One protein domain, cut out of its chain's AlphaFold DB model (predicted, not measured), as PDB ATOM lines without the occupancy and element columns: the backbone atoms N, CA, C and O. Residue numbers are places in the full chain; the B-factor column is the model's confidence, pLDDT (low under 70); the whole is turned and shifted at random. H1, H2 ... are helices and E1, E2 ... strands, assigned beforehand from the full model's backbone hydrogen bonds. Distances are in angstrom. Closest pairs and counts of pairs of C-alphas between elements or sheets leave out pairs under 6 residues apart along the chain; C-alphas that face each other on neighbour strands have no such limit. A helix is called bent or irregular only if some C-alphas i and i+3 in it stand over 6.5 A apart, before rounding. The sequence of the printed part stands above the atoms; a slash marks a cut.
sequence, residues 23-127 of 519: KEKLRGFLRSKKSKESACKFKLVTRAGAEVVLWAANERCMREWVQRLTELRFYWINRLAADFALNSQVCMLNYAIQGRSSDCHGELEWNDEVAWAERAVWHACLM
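AT A GLANCE: This is residues 23 to 127 of the 519 residues of an uncharacterized protein of Coemansia reversa (strain ATCC 12441 / NRRL 1564) (UniProt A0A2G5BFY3). Look for a long, thin rod whose spine is one very long helix, H2: the small hairpin of E1 and E2 is folded beside its first turns, the shorter helix H1 sticks out past that end with residues 23 to 35, and residues 98 to 127, a stretch with no named element, fold back loosely beside its far end. Between the hairpin and that stretch, residues 70 to 81 of H2 form a bare neck, and H2 and H1 make the length of the whole. The printed part has 105 residues with two named helices and two named strands, in the order H1, E1, E2, H2; the sheet has the order E1 - E2, antiparallel, and the class is mostly helix. The whole is extended, with a radius of gyration of the C-alphas of 25.3 A and spans of 86 by 22 by 20 A.

HOW THE PARTS SIT: Begin at the hairpin of E1, residues 41 to 45, and E2, residues 51 to 55, antiparallel neighbours with 157 degrees between their directions. Find N 44 and O 52, 2.8 A apart, and N 42 and O 54, 3.0 A apart, within hydrogen-bond range. From there go to H2, residues 59 to 97: E1 has 3 pairs of C-alphas within 8 A of it, the closest being those of Phe 42 and Met 62, 7.2 A apart. E2 has 1 such pair, the C-alphas of Trp 55 and Met 62, 7.7 A apart. H1, residues 23 to 38, is apart from E2, and only just apart from H2, with 8.3 A between their closest C-alphas. In H1 and H2 every O i to N i+4 pair is within hydrogen-bond range.

IN THESE COORDINATES: Find C-alpha 41 at (56.427, -8.774, 40.447), where E1 begins; E1 and E2 each measure 13.4 A from first to last C-alpha. H2 starts with C-alpha 59 at (62.799, -5.809, 35.834) and runs 56.7 A to C-alpha 97 at (16.312, 6.336, 5.738). H1 starts with C-alpha 23 at (78.806, -9.423, 58.197) and is 23.0 A long. Neither helix is bent.

THE WHOLE: The two C-alphas farthest apart are those of Lys 23 and Gly 99, at 85.8 A. The printed part has no cut, and the links H1 to E1, E1 to E2 and E2 to H2 are tight. Read the B-factor column for the model's confidence: the mean pLDDT of the printed part is 77.8, and it is under 70 at residues 26 to 39, 101 to 110, 112 to 114 and 117 to 127.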
ATOM      1  N   LYS A  23      80.233  -9.609  57.881       75.00
ATOM      2  CA  LYS A  23      78.806  -9.423  58.197       75.00
ATOM      3  C   LYS A  23      78.175  -8.304  57.366       75.00
ATOM      4  O   LYS A  23      77.016  -8.421  56.968       75.00
ATOM      5  N   GLU A  24      78.930  -7.253  57.066       76.00
ATOM      6  CA  GLU A  24      78.456  -6.122  56.269       76.00
ATOM      7  C   GLU A  24      78.265  -6.493  54.788       76.00
ATOM      8  O   GLU A  24      77.215  -6.207  54.206       76.00
ATOM      9  N   LYS A  25      79.192  -7.275  54.212       74.88
ATOM     10  CA  LYS A  25      79.031  -7.849  52.861       74.88
ATOM     11  C   LYS A  25      77.810  -8.770  52.757       74.88
ATOM     12  O   LYS A  25      77.061  -8.689  51.783       74.88
ATOM     13  N   LEU A  26      77.559  -9.601  53.772       68.06
ATOM     14  CA  LEU A  26      76.390 -10.489  53.795       68.06
ATOM     15  C   LEU A  26      75.070  -9.701  53.904       68.06
ATOM     16  O   LEU A  26      74.087 -10.046  53.245       68.06
ATOM     17  N   ARG A  27      75.047  -8.606  54.678       66.12
ATOM     18  CA  ARG A  27      73.888  -7.698  54.761       66.12
ATOM     19  C   ARG A  27      73.607  -6.986  53.433       66.12
ATOM     20  O   ARG A  27      72.438  -6.868  53.062       66.12
ATOM     21  N   GLY A  28      74.642  -6.575  52.697       63.91
ATOM     22  CA  GLY A  28      74.502  -6.014  51.346       63.91
ATOM     23  C   GLY A  28      73.920  -7.020  50.345       63.91
ATOM     24  O   GLY A  28      72.981  -6.704  49.611       63.91
ATOM     25  N   PHE A  29      74.395  -8.268  50.381       64.19
ATOM     26  CA  PHE A  29      73.907  -9.339  49.506       64.19
ATOM     27  C   PHE A  29      72.442  -9.721  49.789       64.19
ATOM     28  O   PHE A  29      71.646  -9.889  48.864       64.19
ATOM     29  N   LEU A  30      72.043  -9.790  51.063       57.12
ATOM     30  CA  LEU A  30      70.660 -10.102  51.447       57.12
ATOM     31  C   LEU A  30      69.676  -8.971  51.109       57.12
ATOM     32  O   LEU A  30      68.550  -9.260  50.699       57.12
ATOM     33  N   ARG A  31      70.090  -7.694  51.200       58.66
ATOM     34  CA  ARG A  31      69.278  -6.569  50.691       58.66
ATOM     35  C   ARG A  31      69.098  -6.638  49.174       58.66
ATOM     36  O   ARG A  31      67.992  -6.396  48.709       58.66
ATOM     37  N   SER A  32      70.134  -7.036  48.431       62.12
ATOM     38  CA  SER A  32      70.063  -7.221  46.973       62.12
ATOM     39  C   SER A  32      69.124  -8.358  46.562       62.12
ATOM     40  O   SER A  32      68.398  -8.238  45.577       62.12
ATOM     41  N   LYS A  33      69.088  -9.457  47.325       64.75
ATOM     42  CA  LYS A  33      68.211 -10.592  47.013       64.75
ATOM     43  C   LYS A  33      66.736 -10.255  47.252       64.75
ATOM     44  O   LYS A  33      65.904 -10.499  46.384       64.75
ATOM     45  N   LYS A  34      66.432  -9.602  48.380       62.66
ATOM     46  CA  LYS A  34      65.066  -9.172  48.715       62.66
ATOM     47  C   LYS A  34      64.567  -8.044  47.802       62.66
ATOM     48  O   LYS A  34      63.394  -8.046  47.449       62.66
ATOM     49  N   SER A  35      65.443  -7.124  47.377       61.78
ATOM     50  CA  SER A  35      65.074  -6.075  46.416       61.78
ATOM     51  C   SER A  35      64.836  -6.634  45.009       61.78
ATOM     52  O   SER A  35      63.881  -6.219  44.351       61.78
ATOM     53  N   LYS A  36      65.631  -7.624  44.571       61.75
ATOM     54  CA  LYS A  36      65.442  -8.318  43.285       61.75
ATOM     55  C   LYS A  36      64.134  -9.104  43.218       61.75
ATOM     56  O   LYS A  36      63.482  -9.081  42.178       61.75
ATOM     57  N   GLU A  37      63.725  -9.750  44.310       63.03
ATOM     58  CA  GLU A  37      62.451 -10.482  44.370       63.03
ATOM     59  C   GLU A  37      61.237  -9.545  44.279       63.03
ATOM     60  O   GLU A  37      60.270  -9.859  43.588       63.03
ATOM     61  N   SER A  38      61.282  -8.362  44.898       63.94
ATOM     62  CA  SER A  38      60.206  -7.372  44.755       63.94
ATOM     63  C   SER A  38      60.178  -6.677  43.388       63.94
ATOM     64  O   SER A  38      59.106  -6.285  42.936       63.94
ATOM     65  N   ALA A  39      61.326  -6.535  42.717       69.31
ATOM     66  CA  ALA A  39      61.456  -5.747  41.487       69.31
ATOM     67  C   ALA A  39      60.877  -6.417  40.228       69.31
ATOM     68  O   ALA A  39      60.790  -5.776  39.186       69.31
ATOM     69  N   CYS A  40      60.494  -7.695  40.298       86.88
ATOM     70  CA  CYS A  40      60.037  -8.454  39.128       86.88
ATOM     71  C   CYS A  40      58.587  -8.941  39.255       86.88
ATOM     72  O   CYS A  40      58.188  -9.870  38.556       86.88
ATOM     73  N   LYS A  41      57.797  -8.349  40.153       94.31
ATOM     74  CA  LYS A  41      56.427  -8.774  40.447       94.31
ATOM     75  C   LYS A  41      55.435  -7.687  40.042       94.31
ATOM     76  O   LYS A  41      55.550  -6.550  40.485       94.31
ATOM     77  N   PHE A  42      54.416  -8.050  39.268       95.12
ATOM     78  CA  PHE A  42      53.329  -7.146  38.884       95.12
ATOM     79  C   PHE A  42      51.964  -7.819  39.047       95.12
ATOM     80  O   PHE A  42      51.857  -9.040  39.170       95.12
ATOM     81  N   LYS A  43      50.907  -7.009  39.115       96.50
ATOM     82  CA  LYS A  43      49.552  -7.458  39.444       96.50
ATOM     83  C   LYS A  43      48.578  -7.029  38.358       96.50
ATOM     84  O   LYS A  43      48.527  -5.858  37.995       96.50
ATOM     85  N   LEU A  44      47.785  -7.976  37.878       96.62
ATOM     86  CA  LEU A  44      46.642  -7.733  37.013       96.62
ATOM     87  C   LEU A  44      45.385  -7.732  37.870       96.62
ATOM     88  O   LEU A  44      45.105  -8.708  38.562       96.62
ATOM     89  N   VAL A  45      44.637  -6.637  37.819       97.06
ATOM     90  CA  VAL A  45      43.347  -6.504  38.497       97.06
ATOM     91  C   VAL A  45      42.277  -6.434  37.419       97.06
ATOM     92  O   VAL A  45      42.286  -5.549  36.564       97.06
ATOM     93  N   THR A  46      41.380  -7.411  37.419       92.50
ATOM     94  CA  THR A  46      40.236  -7.444  36.503       92.50
ATOM     95  C   THR A  46      39.127  -6.515  36.997       92.50
ATOM     96  O   THR A  46      39.073  -6.159  38.173       92.50
ATOM     97  N   ARG A  47      38.179  -6.153  36.121       84.69
ATOM     98  CA  ARG A  47      37.022  -5.316  36.497       84.69
ATOM     99  C   ARG A  47      36.134  -5.960  37.574       84.69
ATOM    100  O   ARG A  47      35.499  -5.244  38.332       84.69
ATOM    101  N   ALA A  48      36.127  -7.292  37.658       88.56
ATOM    102  CA  ALA A  48      35.425  -8.049  38.696       88.56
ATOM    103  C   ALA A  48      36.165  -8.058  40.051       88.56
ATOM    104  O   ALA A  48      35.752  -8.756  40.969       88.56
ATOM    105  N   GLY A  49      37.290  -7.346  40.163       92.62
ATOM    106  CA  GLY A  49      38.128  -7.334  41.358       92.62
ATOM    107  C   GLY A  49      38.998  -8.580  41.522       92.62
ATOM    108  O   GLY A  49      39.736  -8.663  42.495       92.62
ATOM    109  N   ALA A  50      38.962  -9.541  40.589       94.12
ATOM    110  CA  ALA A  50      39.866 -10.687  40.636       94.12
ATOM    111  C   ALA A  50      41.300 -10.244  40.333       94.12
ATOM    112  O   ALA A  50      41.533  -9.464  39.401       94.12
ATOM    113  N   GLU A  51      42.244 -10.772  41.103       97.56
ATOM    114  CA  GLU A  51      43.634 -10.343  41.098       97.56
ATOM    115  C   GLU A  51      44.551 -11.503  40.716       97.56
ATOM    116  O   GLU A  51      44.505 -12.573  41.319       97.56
ATOM    117  N   VAL A  52      45.411 -11.285  39.723       96.12
ATOM    118  CA  VAL A  52      46.427 -12.251  39.298       96.12
ATOM    119  C   VAL A  52      47.792 -11.610  39.467       96.12
ATOM    120  O   VAL A  52      48.075 -10.552  38.913       96.12
ATOM    121  N   VAL A  53      48.645 -12.252  40.252       96.12
ATOM    122  CA  VAL A  53      50.002 -11.789  40.522       96.12
ATOM    123  C   VAL A  53      50.971 -12.577  39.653       96.12
ATOM    124  O   VAL A  53      51.014 -13.803  39.726       96.12
ATOM    125  N   LEU A  54      51.757 -11.869  38.851       95.12
ATOM    126  CA  LEU A  54      52.701 -12.440  37.901       95.12
ATOM    127  C   LEU A  54      54.132 -12.045  38.264       95.12
ATOM    128  O   LEU A  54      54.383 -10.963  38.798       95.12
ATOM    129  N   TRP A  55      55.065 -12.944  37.957       95.00
ATOM    130  CA  TRP A  55      56.496 -12.764  38.171       95.00
ATOM    131  C   TRP A  55      57.205 -12.789  36.816       95.00
ATOM    132  O   TRP A  55      56.961 -13.681  36.006       95.00
ATOM    133  N   ALA A  56      58.067 -11.810  36.567       94.50
ATOM    134  CA  ALA A  56      58.912 -11.724  35.384       94.50
ATOM    135  C   ALA A  56      60.339 -12.198  35.698       94.50
ATOM    136  O   ALA A  56      60.760 -12.221  36.853       94.50
ATOM    137  N   ALA A  57      61.107 -12.542  34.662       90.00
ATOM    138  CA  ALA A  57      62.490 -12.996  34.827       90.00
ATOM    139  C   ALA A  57      63.440 -11.882  35.310       90.00
ATOM    140  O   ALA A  57      64.404 -12.145  36.024       90.00
ATOM    141  N   ASN A  58      63.182 -10.637  34.904       90.25
ATOM    142  CA  ASN A  58      63.934  -9.452  35.306       90.25
ATOM    143  C   ASN A  58      63.049  -8.193  35.217       90.25
ATOM    144  O   ASN A  58      61.964  -8.215  34.630       90.25
ATOM    145  N   GLU A  59      63.527  -7.084  35.783       90.69
ATOM    146  CA  GLU A  59      62.799  -5.809  35.834       90.69
ATOM    147  C   GLU A  59      62.500  -5.241  34.437       90.69
ATOM    148  O   GLU A  59      61.416  -4.711  34.192       90.69
ATOM    149  N   ARG A  60      63.430  -5.387  33.484       92.12
ATOM    150  CA  ARG A  60      63.230  -4.935  32.097       92.12
ATOM    151  C   ARG A  60      62.042  -5.652  31.453       92.12
ATOM    152  O   ARG A  60      61.170  -4.990  30.903       92.12
ATOM    153  N   CYS A  61      61.984  -6.974  31.592       94.00
ATOM    154  CA  CYS A  61      60.892  -7.806  31.106       94.00
ATOM    155  C   CYS A  61      59.571  -7.439  31.796       94.00
ATOM    156  O   CYS A  61      58.557  -7.291  31.124       94.00
ATOM    157  N   MET A  62      59.578  -7.211  33.115       95.31
ATOM    158  CA  MET A  62      58.391  -6.737  33.838       95.31
ATOM    159  C   MET A  62      57.858  -5.420  33.259       95.31
ATOM    160  O   MET A  62      56.661  -5.315  32.995       95.31
ATOM    161  N   ARG A  63      58.727  -4.420  33.053       94.81
ATOM    162  CA  ARG A  63      58.330  -3.117  32.496       94.81
ATOM    163  C   ARG A  63      57.745  -3.254  31.097       94.81
ATOM    164  O   ARG A  63      56.713  -2.651  30.823       94.81
ATOM    165  N   GLU A  64      58.349  -4.085  30.253       96.56
ATOM    166  CA  GLU A  64      57.823  -4.362  28.918       96.56
ATOM    167  C   GLU A  64      56.444  -5.036  28.978       96.56
ATOM    168  O   GLU A  64      55.518  -4.590  28.306       96.56
ATOM    169  N   TRP A  65      56.254  -6.040  29.840       96.50
ATOM    170  CA  TRP A  65      54.942  -6.664  30.047       96.50
ATOM    171  C   TRP A  65      53.882  -5.655  30.484       96.50
ATOM    172  O   TRP A  65      52.788  -5.625  29.920       96.50
ATOM    173  N   VAL A  66      54.202  -4.809  31.464       96.75
ATOM    174  CA  VAL A  66      53.285  -3.771  31.949       96.75
ATOM    175  C   VAL A  66      52.954  -2.780  30.835       96.75
ATOM    176  O   VAL A  66      51.779  -2.466  30.643       96.75
ATOM    177  N   GLN A  67      53.949  -2.335  30.064       97.69
ATOM    178  CA  GLN A  67      53.749  -1.437  28.930       97.69
ATOM    179  C   GLN A  67      52.823  -2.064  27.878       97.69
ATOM    180  O   GLN A  67      51.785  -1.486  27.562       97.69
ATOM    181  N   ARG A  68      53.135  -3.269  27.387       97.44
ATOM    182  CA  ARG A  68      52.355  -3.944  26.334       97.44
ATOM    183  C   ARG A  68      50.929  -4.258  26.771       97.44
ATOM    184  O   ARG A  68      49.995  -4.085  25.994       97.44
ATOM    185  N   LEU A  69      50.733  -4.691  28.016       96.56
ATOM    186  CA  LEU A  69      49.393  -4.939  28.559       96.56
ATOM    187  C   LEU A  69      48.593  -3.642  28.714       96.56
ATOM    188  O   LEU A  69      47.379  -3.638  28.507       96.56
ATOM    189  N   THR A  70      49.265  -2.537  29.035       96.44
ATOM    190  CA  THR A  70      48.647  -1.208  29.109       96.44
ATOM    191  C   THR A  70      48.253  -0.700  27.722       96.44
ATOM    192  O   THR A  70      47.116  -0.270  27.535       96.44
ATOM    193  N   GLU A  71      49.138  -0.819  26.731       96.12
ATOM    194  CA  GLU A  71      48.850  -0.512  25.324       96.12
ATOM    195  C   GLU A  71      47.675  -1.348  24.805       96.12
ATOM    196  O   GLU A  71      46.736  -0.807  24.223       96.12
ATOM    197  N   LEU A  72      47.662  -2.652  25.095       94.75
ATOM    198  CA  LEU A  72      46.569  -3.550  24.727       94.75
ATOM    199  C   LEU A  72      45.245  -3.134  25.383       94.75
ATOM    200  O   LEU A  72      44.200  -3.137  24.732       94.75
ATOM    201  N   ARG A  73      45.272  -2.741  26.663       94.75
ATOM    202  CA  ARG A  73      44.097  -2.204  27.361       94.75
ATOM    203  C   ARG A  73      43.570  -0.949  26.663       94.75
ATOM    204  O   ARG A  73      42.368  -0.867  26.419       94.75
ATOM    205  N   PHE A  74      44.437   0.012  26.345       94.94
ATOM    206  CA  PHE A  74      44.036   1.237  25.649       94.94
ATOM    207  C   PHE A  74      43.504   0.958  24.247       94.94
ATOM    208  O   PHE A  74      42.476   1.519  23.874       94.94
ATOM    209  N   TYR A  75      44.135   0.046  23.508       92.19
ATOM    210  CA  TYR A  75      43.646  -0.406  22.210       92.19
ATOM    211  C   TYR A  75      42.197  -0.897  22.299       92.19
ATOM    212  O   TYR A  75      41.350  -0.420  21.548       92.19
ATOM    213  N   TRP A  76      41.882  -1.791  23.242       86.88
ATOM    214  CA  TRP A  76      40.522  -2.320  23.379       86.88
ATOM    215  C   TRP A  76      39.508  -1.270  23.832       86.88
ATOM    216  O   TRP A  76      38.382  -1.281  23.342       86.88
ATOM    217  N   ILE A  77      39.890  -0.344  24.717       87.50
ATOM    218  CA  ILE A  77      39.023   0.777  25.118       87.50
ATOM    219  C   ILE A  77      38.701   1.660  23.906       87.50
ATOM    220  O   ILE A  77      37.534   1.940  23.640       87.50
ATOM    221  N   ASN A  78      39.723   2.051  23.142       88.75
ATOM    222  CA  ASN A  78      39.555   2.890  21.958       88.75
ATOM    223  C   ASN A  78      38.764   2.168  20.866       88.75
ATOM    224  O   ASN A  78      37.927   2.776  20.205       88.75
ATOM    225  N   ARG A  79      38.987   0.861  20.700       84.81
ATOM    226  CA  ARG A  79      38.238   0.043  19.748       84.81
ATOM    227  C   ARG A  79      36.759  -0.032  20.117       84.81
ATOM    228  O   ARG A  79      35.931   0.204  19.250       84.81
ATOM    229  N   LEU A  80      36.434  -0.281  21.388       80.31
ATOM    230  CA  LEU A  80      35.050  -0.271  21.873       80.31
ATOM    231  C   LEU A  80      34.378   1.092  21.661       80.31
ATOM    232  O   LEU A  80      33.221   1.144  21.256       80.31
ATOM    233  N   ALA A  81      35.100   2.190  21.900       83.75
ATOM    234  CA  ALA A  81      34.589   3.537  21.647       83.75
ATOM    235  C   ALA A  81      34.325   3.785  20.150       83.75
ATOM    236  O   ALA A  81      33.287   4.339  19.795       83.75
ATOM    237  N   ALA A  82      35.227   3.335  19.273       82.69
ATOM    238  CA  ALA A  82      35.049   3.425  17.827       82.69
ATOM    239  C   ALA A  82      33.862   2.577  17.338       82.69
ATOM    240  O   ALA A  82      33.064   3.055  16.535       82.69
ATOM    241  N   ASP A  83      33.711   1.355  17.857       78.62
ATOM    242  CA  ASP A  83      32.583   0.477  17.536       78.62
ATOM    243  C   ASP A  83      31.250   1.103  17.996       78.62
ATOM    244  O   ASP A  83      30.267   1.077  17.257       78.62
ATOM    245  N   PHE A  84      31.219   1.741  19.173       79.06
ATOM    246  CA  PHE A  84      30.046   2.475  19.658       79.06
ATOM    247  C   PHE A  84      29.705   3.687  18.779       79.06
ATOM    248  O   PHE A  84      28.543   3.879  18.424       79.06
ATOM    249  N   ALA A  85      30.705   4.488  18.398       84.31
ATOM    250  CA  ALA A  85      30.508   5.645  17.528       84.31
ATOM    251  C   ALA A  85      29.957   5.233  16.157       84.31
ATOM    252  O   ALA A  85      29.012   5.844  15.657       84.31
ATOM    253  N   LEU A  86      30.502   4.161  15.580       81.81
ATOM    254  CA  LEU A  86      30.025   3.616  14.317       81.81
ATOM    255  C   LEU A  86      28.594   3.077  14.448       81.81
ATOM    256  O   LEU A  86      27.761   3.360  13.594       81.81
ATOM    257  N   ASN A  87      28.273   2.377  15.542       77.38
ATOM    258  CA  ASN A  87      26.909   1.917  15.801       77.38
ATOM    259  C   ASN A  87      25.917   3.080  15.886       77.38
ATOM    260  O   ASN A  87      24.869   3.051  15.250       77.38
ATOM    261  N   SER A  88      26.281   4.147  16.602       82.38
ATOM    262  CA  SER A  88      25.465   5.359  16.681       82.38
ATOM    263  C   SER A  88      25.218   5.977  15.302       82.38
ATOM    264  O   SER A  88      24.100   6.404  15.024       82.38
ATOM    265  N   GLN A  89      26.232   6.020  14.433       84.94
ATOM    266  CA  GLN A  89      26.093   6.532  13.066       84.94
ATOM    267  C   GLN A  89      25.151   5.671  12.226       84.94
ATOM    268  O   GLN A  89      24.299   6.217  11.528       84.94
ATOM    269  N   VAL A  90      25.257   4.343  12.326       81.50
ATOM    270  CA  VAL A  90      24.362   3.428  11.607       81.50
ATOM    271  C   VAL A  90      22.920   3.590  12.079       81.50
ATOM    272  O   VAL A  90      22.025   3.703  11.248       81.50
ATOM    273  N   CYS A  91      22.687   3.668  13.392       80.38
ATOM    274  CA  CYS A  91      21.349   3.912  13.929       80.38
ATOM    275  C   CYS A  91      20.767   5.231  13.400       80.38
ATOM    276  O   CYS A  91      19.637   5.245  12.921       80.38
ATOM    277  N   MET A  92      21.539   6.326  13.432       83.19
ATOM    278  CA  MET A  92      21.095   7.620  12.890       83.19
ATOM    279  C   MET A  92      20.772   7.542  11.395       83.19
ATOM    280  O   MET A  92      19.765   8.097  10.960       83.19
ATOM    281  N   LEU A  93      21.594   6.838  10.613       83.19
ATOM    282  CA  LEU A  93      21.341   6.643   9.190       83.19
ATOM    283  C   LEU A  93      20.059   5.835   8.955       83.19
ATOM    284  O   LEU A  93      19.258   6.213   8.105       83.19
ATOM    285  N   ASN A  94      19.827   4.773   9.726       81.62
ATOM    286  CA  ASN A  94      18.621   3.951   9.611       81.62
ATOM    287  C   ASN A  94      17.356   4.727   9.982       81.62
ATOM    288  O   ASN A  94      16.353   4.618   9.279       81.62
ATOM    289  N   TYR A  95      17.416   5.573  11.012       83.38
ATOM    290  CA  TYR A  95      16.323   6.494  11.325       83.38
ATOM    291  C   TYR A  95      16.057   7.472  10.177       83.38
ATOM    292  O   TYR A  95      14.907   7.622   9.758       83.38
ATOM    293  N   ALA A  96      17.111   8.064   9.606       84.50
ATOM    294  CA  ALA A  96      16.989   8.991   8.484       84.50
ATOM    295  C   ALA A  96      16.397   8.328   7.226       84.50
ATOM    296  O   ALA A  96      15.502   8.900   6.606       84.50
ATOM    297  N   ILE A  97      16.840   7.112   6.876       81.94
ATOM    298  CA  ILE A  97      16.312   6.336   5.738       81.94
ATOM    299  C   ILE A  97      14.810   6.078   5.898       81.94
ATOM    300  O   ILE A  97      14.066   6.122   4.923       81.94
ATOM    301  N   GLN A  98      14.354   5.840   7.126       82.44
ATOM    302  CA  GLN A  98      12.952   5.532   7.419       82.44
ATOM    303  C   GLN A  98      12.106   6.775   7.714       82.44
ATOM    304  O   GLN A  98      10.958   6.646   8.138       82.44
ATOM    305  N   GLY A  99      12.657   7.978   7.512       82.94
ATOM    306  CA  GLY A  99      11.959   9.238   7.767       82.94
ATOM    307  C   GLY A  99      11.578   9.441   9.236       82.94
ATOM    308  O   GLY A  99      10.666  10.213   9.531       82.94
ATOM    309  N   ARG A 100      12.243   8.745  10.165       77.62
ATOM    310  CA  ARG A 100      12.011   8.863  11.606       77.62
ATOM    311  C   ARG A 100      12.992   9.866  12.207       77.62
ATOM    312  O   ARG A 100      14.175   9.869  11.874       77.62
ATOM    313  N   SER A 101      12.501  10.716  13.107       69.38
ATOM    314  CA  SER A 101      13.369  11.585  13.910       69.38
ATOM    315  C   SER A 101      14.127  10.747  14.941       69.38
ATOM    316  O   SER A 101      13.539   9.860  15.555       69.38
ATOM    317  N   SER A 102      15.400  11.069  15.182       63.41
ATOM    318  CA  SER A 102      16.245  10.457  16.220       63.41
ATOM    319  C   SER A 102      15.708  10.610  17.649       63.41
ATOM    320  O   SER A 102      16.236   9.984  18.564       63.41
ATOM    321  N   ASP A 103      14.679  11.437  17.843       64.69
ATOM    322  CA  ASP A 103      14.096  11.754  19.151       64.69
ATOM    323  C   ASP A 103      13.090  10.698  19.641       64.69
ATOM    324  O   ASP A 103      12.567  10.795  20.754       64.69
ATOM    325  N   CYS A 104      12.806   9.664  18.841       55.47
ATOM    326  CA  CYS A 104      12.002   8.535  19.289       55.47
ATOM    327  C   CYS A 104      12.814   7.656  20.255       55.47
ATOM    328  O   CYS A 104      13.442   6.676  19.871       55.47
ATOM    329  N   HIS A 105      12.763   7.988  21.546       53.38
ATOM    330  CA  HIS A 105      13.314   7.196  22.655       53.38
ATOM    331  C   HIS A 105      12.584   5.852  22.907       53.38
ATOM    332  O   HIS A 105      12.702   5.282  23.992       53.38
ATOM    333  N   GLY A 106      11.815   5.356  21.933       55.16
ATOM    334  CA  GLY A 106      11.184   4.036  21.966       55.16
ATOM    335  C   GLY A 106      12.153   2.934  21.541       55.16
ATOM    336  O   GLY A 106      13.253   3.215  21.066       55.16
ATOM    337  N   GLU A 107      11.749   1.679  21.736       54.38
ATOM    338  CA  GLU A 107      12.488   0.497  21.280       54.38
ATOM    339  C   GLU A 107      12.978   0.674  19.832       54.38
ATOM    340  O   GLU A 107      12.290   1.272  19.003       54.38
ATOM    341  N   LEU A 108      14.201   0.202  19.553       57.09
ATOM    342  CA  LEU A 108      14.878   0.269  18.250       57.09
ATOM    343  C   LEU A 108      14.161  -0.629  17.222       57.09
ATOM    344  O   LEU A 108      14.717  -1.610  16.743       57.09
ATOM    345  N   GLU A 109      12.911  -0.318  16.908       61.88
ATOM    346  CA  GLU A 109      12.116  -0.983  15.884       61.88
ATOM    347  C   GLU A 109      12.231  -0.188  14.588       61.88
ATOM    348  O   GLU A 109      11.349   0.597  14.241       61.88
ATOM    349  N   TRP A 110      13.332  -0.335  13.861       68.12
ATOM    350  CA  TRP A 110      13.359   0.070  12.457       68.12
ATOM    351  C   TRP A 110      12.966  -1.126  11.582       68.12
ATOM    352  O   TRP A 110      13.105  -2.280  11.980       68.12
ATOM    353  N   ASN A 111      12.475  -0.869  10.371       71.69
ATOM    354  CA  ASN A 111      12.210  -1.931   9.403       71.69
ATOM    355  C   ASN A 111      13.537  -2.531   8.893       71.69
ATOM    356  O   ASN A 111      14.273  -1.866   8.159       71.69
ATOM    357  N   ASP A 112      13.833  -3.773   9.276       69.62
ATOM    358  CA  ASP A 112      15.058  -4.488   8.896       69.62
ATOM    359  C   ASP A 112      15.195  -4.715   7.378       69.62
ATOM    360  O   ASP A 112      16.312  -4.868   6.888       69.62
ATOM    361  N   GLU A 113      14.099  -4.687   6.609       65.44
ATOM    362  CA  GLU A 113      14.135  -4.855   5.145       65.44
ATOM    363  C   GLU A 113      14.737  -3.643   4.418       65.44
ATOM    364  O   GLU A 113      15.247  -3.768   3.304       65.44
ATOM    365  N   VAL A 114      14.684  -2.467   5.052       69.12
ATOM    366  CA  VAL A 114      15.113  -1.180   4.470       69.12
ATOM    367  C   VAL A 114      16.326  -0.602   5.212       69.12
ATOM    368  O   VAL A 114      16.936   0.370   4.769       69.12
ATOM    369  N   ALA A 115      16.692  -1.186   6.354       72.69
ATOM    370  CA  ALA A 115      17.799  -0.726   7.176       72.69
ATOM    371  C   ALA A 115      19.159  -0.955   6.495       72.69
ATOM    372  O   ALA A 115      19.445  -1.998   5.903       72.69
ATOM    373  N   TRP A 116      20.043   0.027   6.631       72.88
ATOM    374  CA  TRP A 116      21.440  -0.084   6.256       72.88
ATOM    375  C   TRP A 116      22.234  -0.780   7.367       72.88
ATOM    376  O   TRP A 116      22.225  -0.372   8.530       72.88
ATOM    377  N   ALA A 117      22.950  -1.841   7.000       69.38
ATOM    378  CA  ALA A 117      23.780  -2.607   7.920       69.38
ATOM    379  C   ALA A 117      25.263  -2.427   7.576       69.38
ATOM    380  O   ALA A 117      25.775  -3.011   6.619       69.38
ATOM    381  N   GLU A 118      25.983  -1.655   8.393       64.06
ATOM    382  CA  GLU A 118      27.441  -1.585   8.308       64.06
ATOM    383  C   GLU A 118      28.056  -2.905   8.782       64.06
ATOM    384  O   GLU A 118      27.843  -3.351   9.918       64.06
ATOM    385  N   ARG A 119      28.874  -3.516   7.921       59.41
ATOM    386  CA  ARG A 119      29.520  -4.807   8.185       59.41
ATOM    387  C   ARG A 119      30.427  -4.738   9.417       59.41
ATOM    388  O   ARG A 119      30.615  -5.736  10.099       59.41
ATOM    389  N   ALA A 120      30.988  -3.578   9.739       56.91
ATOM    390  CA  ALA A 120      31.806  -3.420  10.940       56.91
ATOM    391  C   ALA A 120      31.004  -3.378  12.264       56.91
ATOM    392  O   ALA A 120      31.601  -3.617  13.313       56.91
ATOM    393  N   VAL A 121      29.685  -3.135  12.233       53.41
ATOM    394  CA  VAL A 121      28.822  -2.972  13.427       53.41
ATOM    395  C   VAL A 121      27.874  -4.151  13.627       53.41
ATOM    396  O   VAL A 121      27.822  -4.738  14.707       53.41
ATOM    397  N   TRP A 122      27.165  -4.557  12.572       53.59
ATOM    398  CA  TRP A 122      26.059  -5.530  12.634       53.59
ATOM    399  C   TRP A 122      26.516  -6.992  12.737       53.59
ATOM    400  O   TRP A 122      25.786  -7.943  12.460       53.59
ATOM    401  N   HIS A 123      27.756  -7.189  13.168       51.59
ATOM    402  CA  HIS A 123      28.320  -8.485  13.516       51.59
ATOM    403  C   HIS A 123      28.473  -8.689  15.025       51.59
ATOM    404  O   HIS A 123      28.698  -9.823  15.448       51.59
ATOM    405  N   ALA A 124      28.303  -7.636  15.832       39.41
ATOM    406  CA  ALA A 124      28.502  -7.659  17.273       39.41
ATOM    407  C   ALA A 124      27.164  -7.631  18.027       39.41
ATOM    408  O   ALA A 124      26.465  -6.627  18.058       39.41
ATOM    409  N   CYS A 125      26.826  -8.718  18.720       46.59
ATOM    410  CA  CYS A 125      25.866  -8.626  19.819       46.59
ATOM    411  C   CYS A 125      26.565  -7.942  21.011       46.59
ATOM    412  O   CYS A 125      27.610  -8.422  21.470       46.59
ATOM    413  N   LEU A 126      25.966  -6.849  21.509       40.78
ATOM    414  CA  LEU A 126      26.423  -6.025  22.643       40.78
ATOM    415  C   LEU A 126      26.720  -6.831  23.920       40.78
ATOM    416  O   LEU A 126      27.556  -6.428  24.724       40.78
ATOM    417  N   MET A 127      26.078  -7.988  24.096       39.44
ATOM    418  CA  MET A 127      26.202  -8.818  25.298       39.44
ATOM    419  C   MET A 127      27.290  -9.902  25.205       39.44
ATOM    420  O   MET A 127      27.697 -10.437  26.234       39.44
TER     421      MET A 127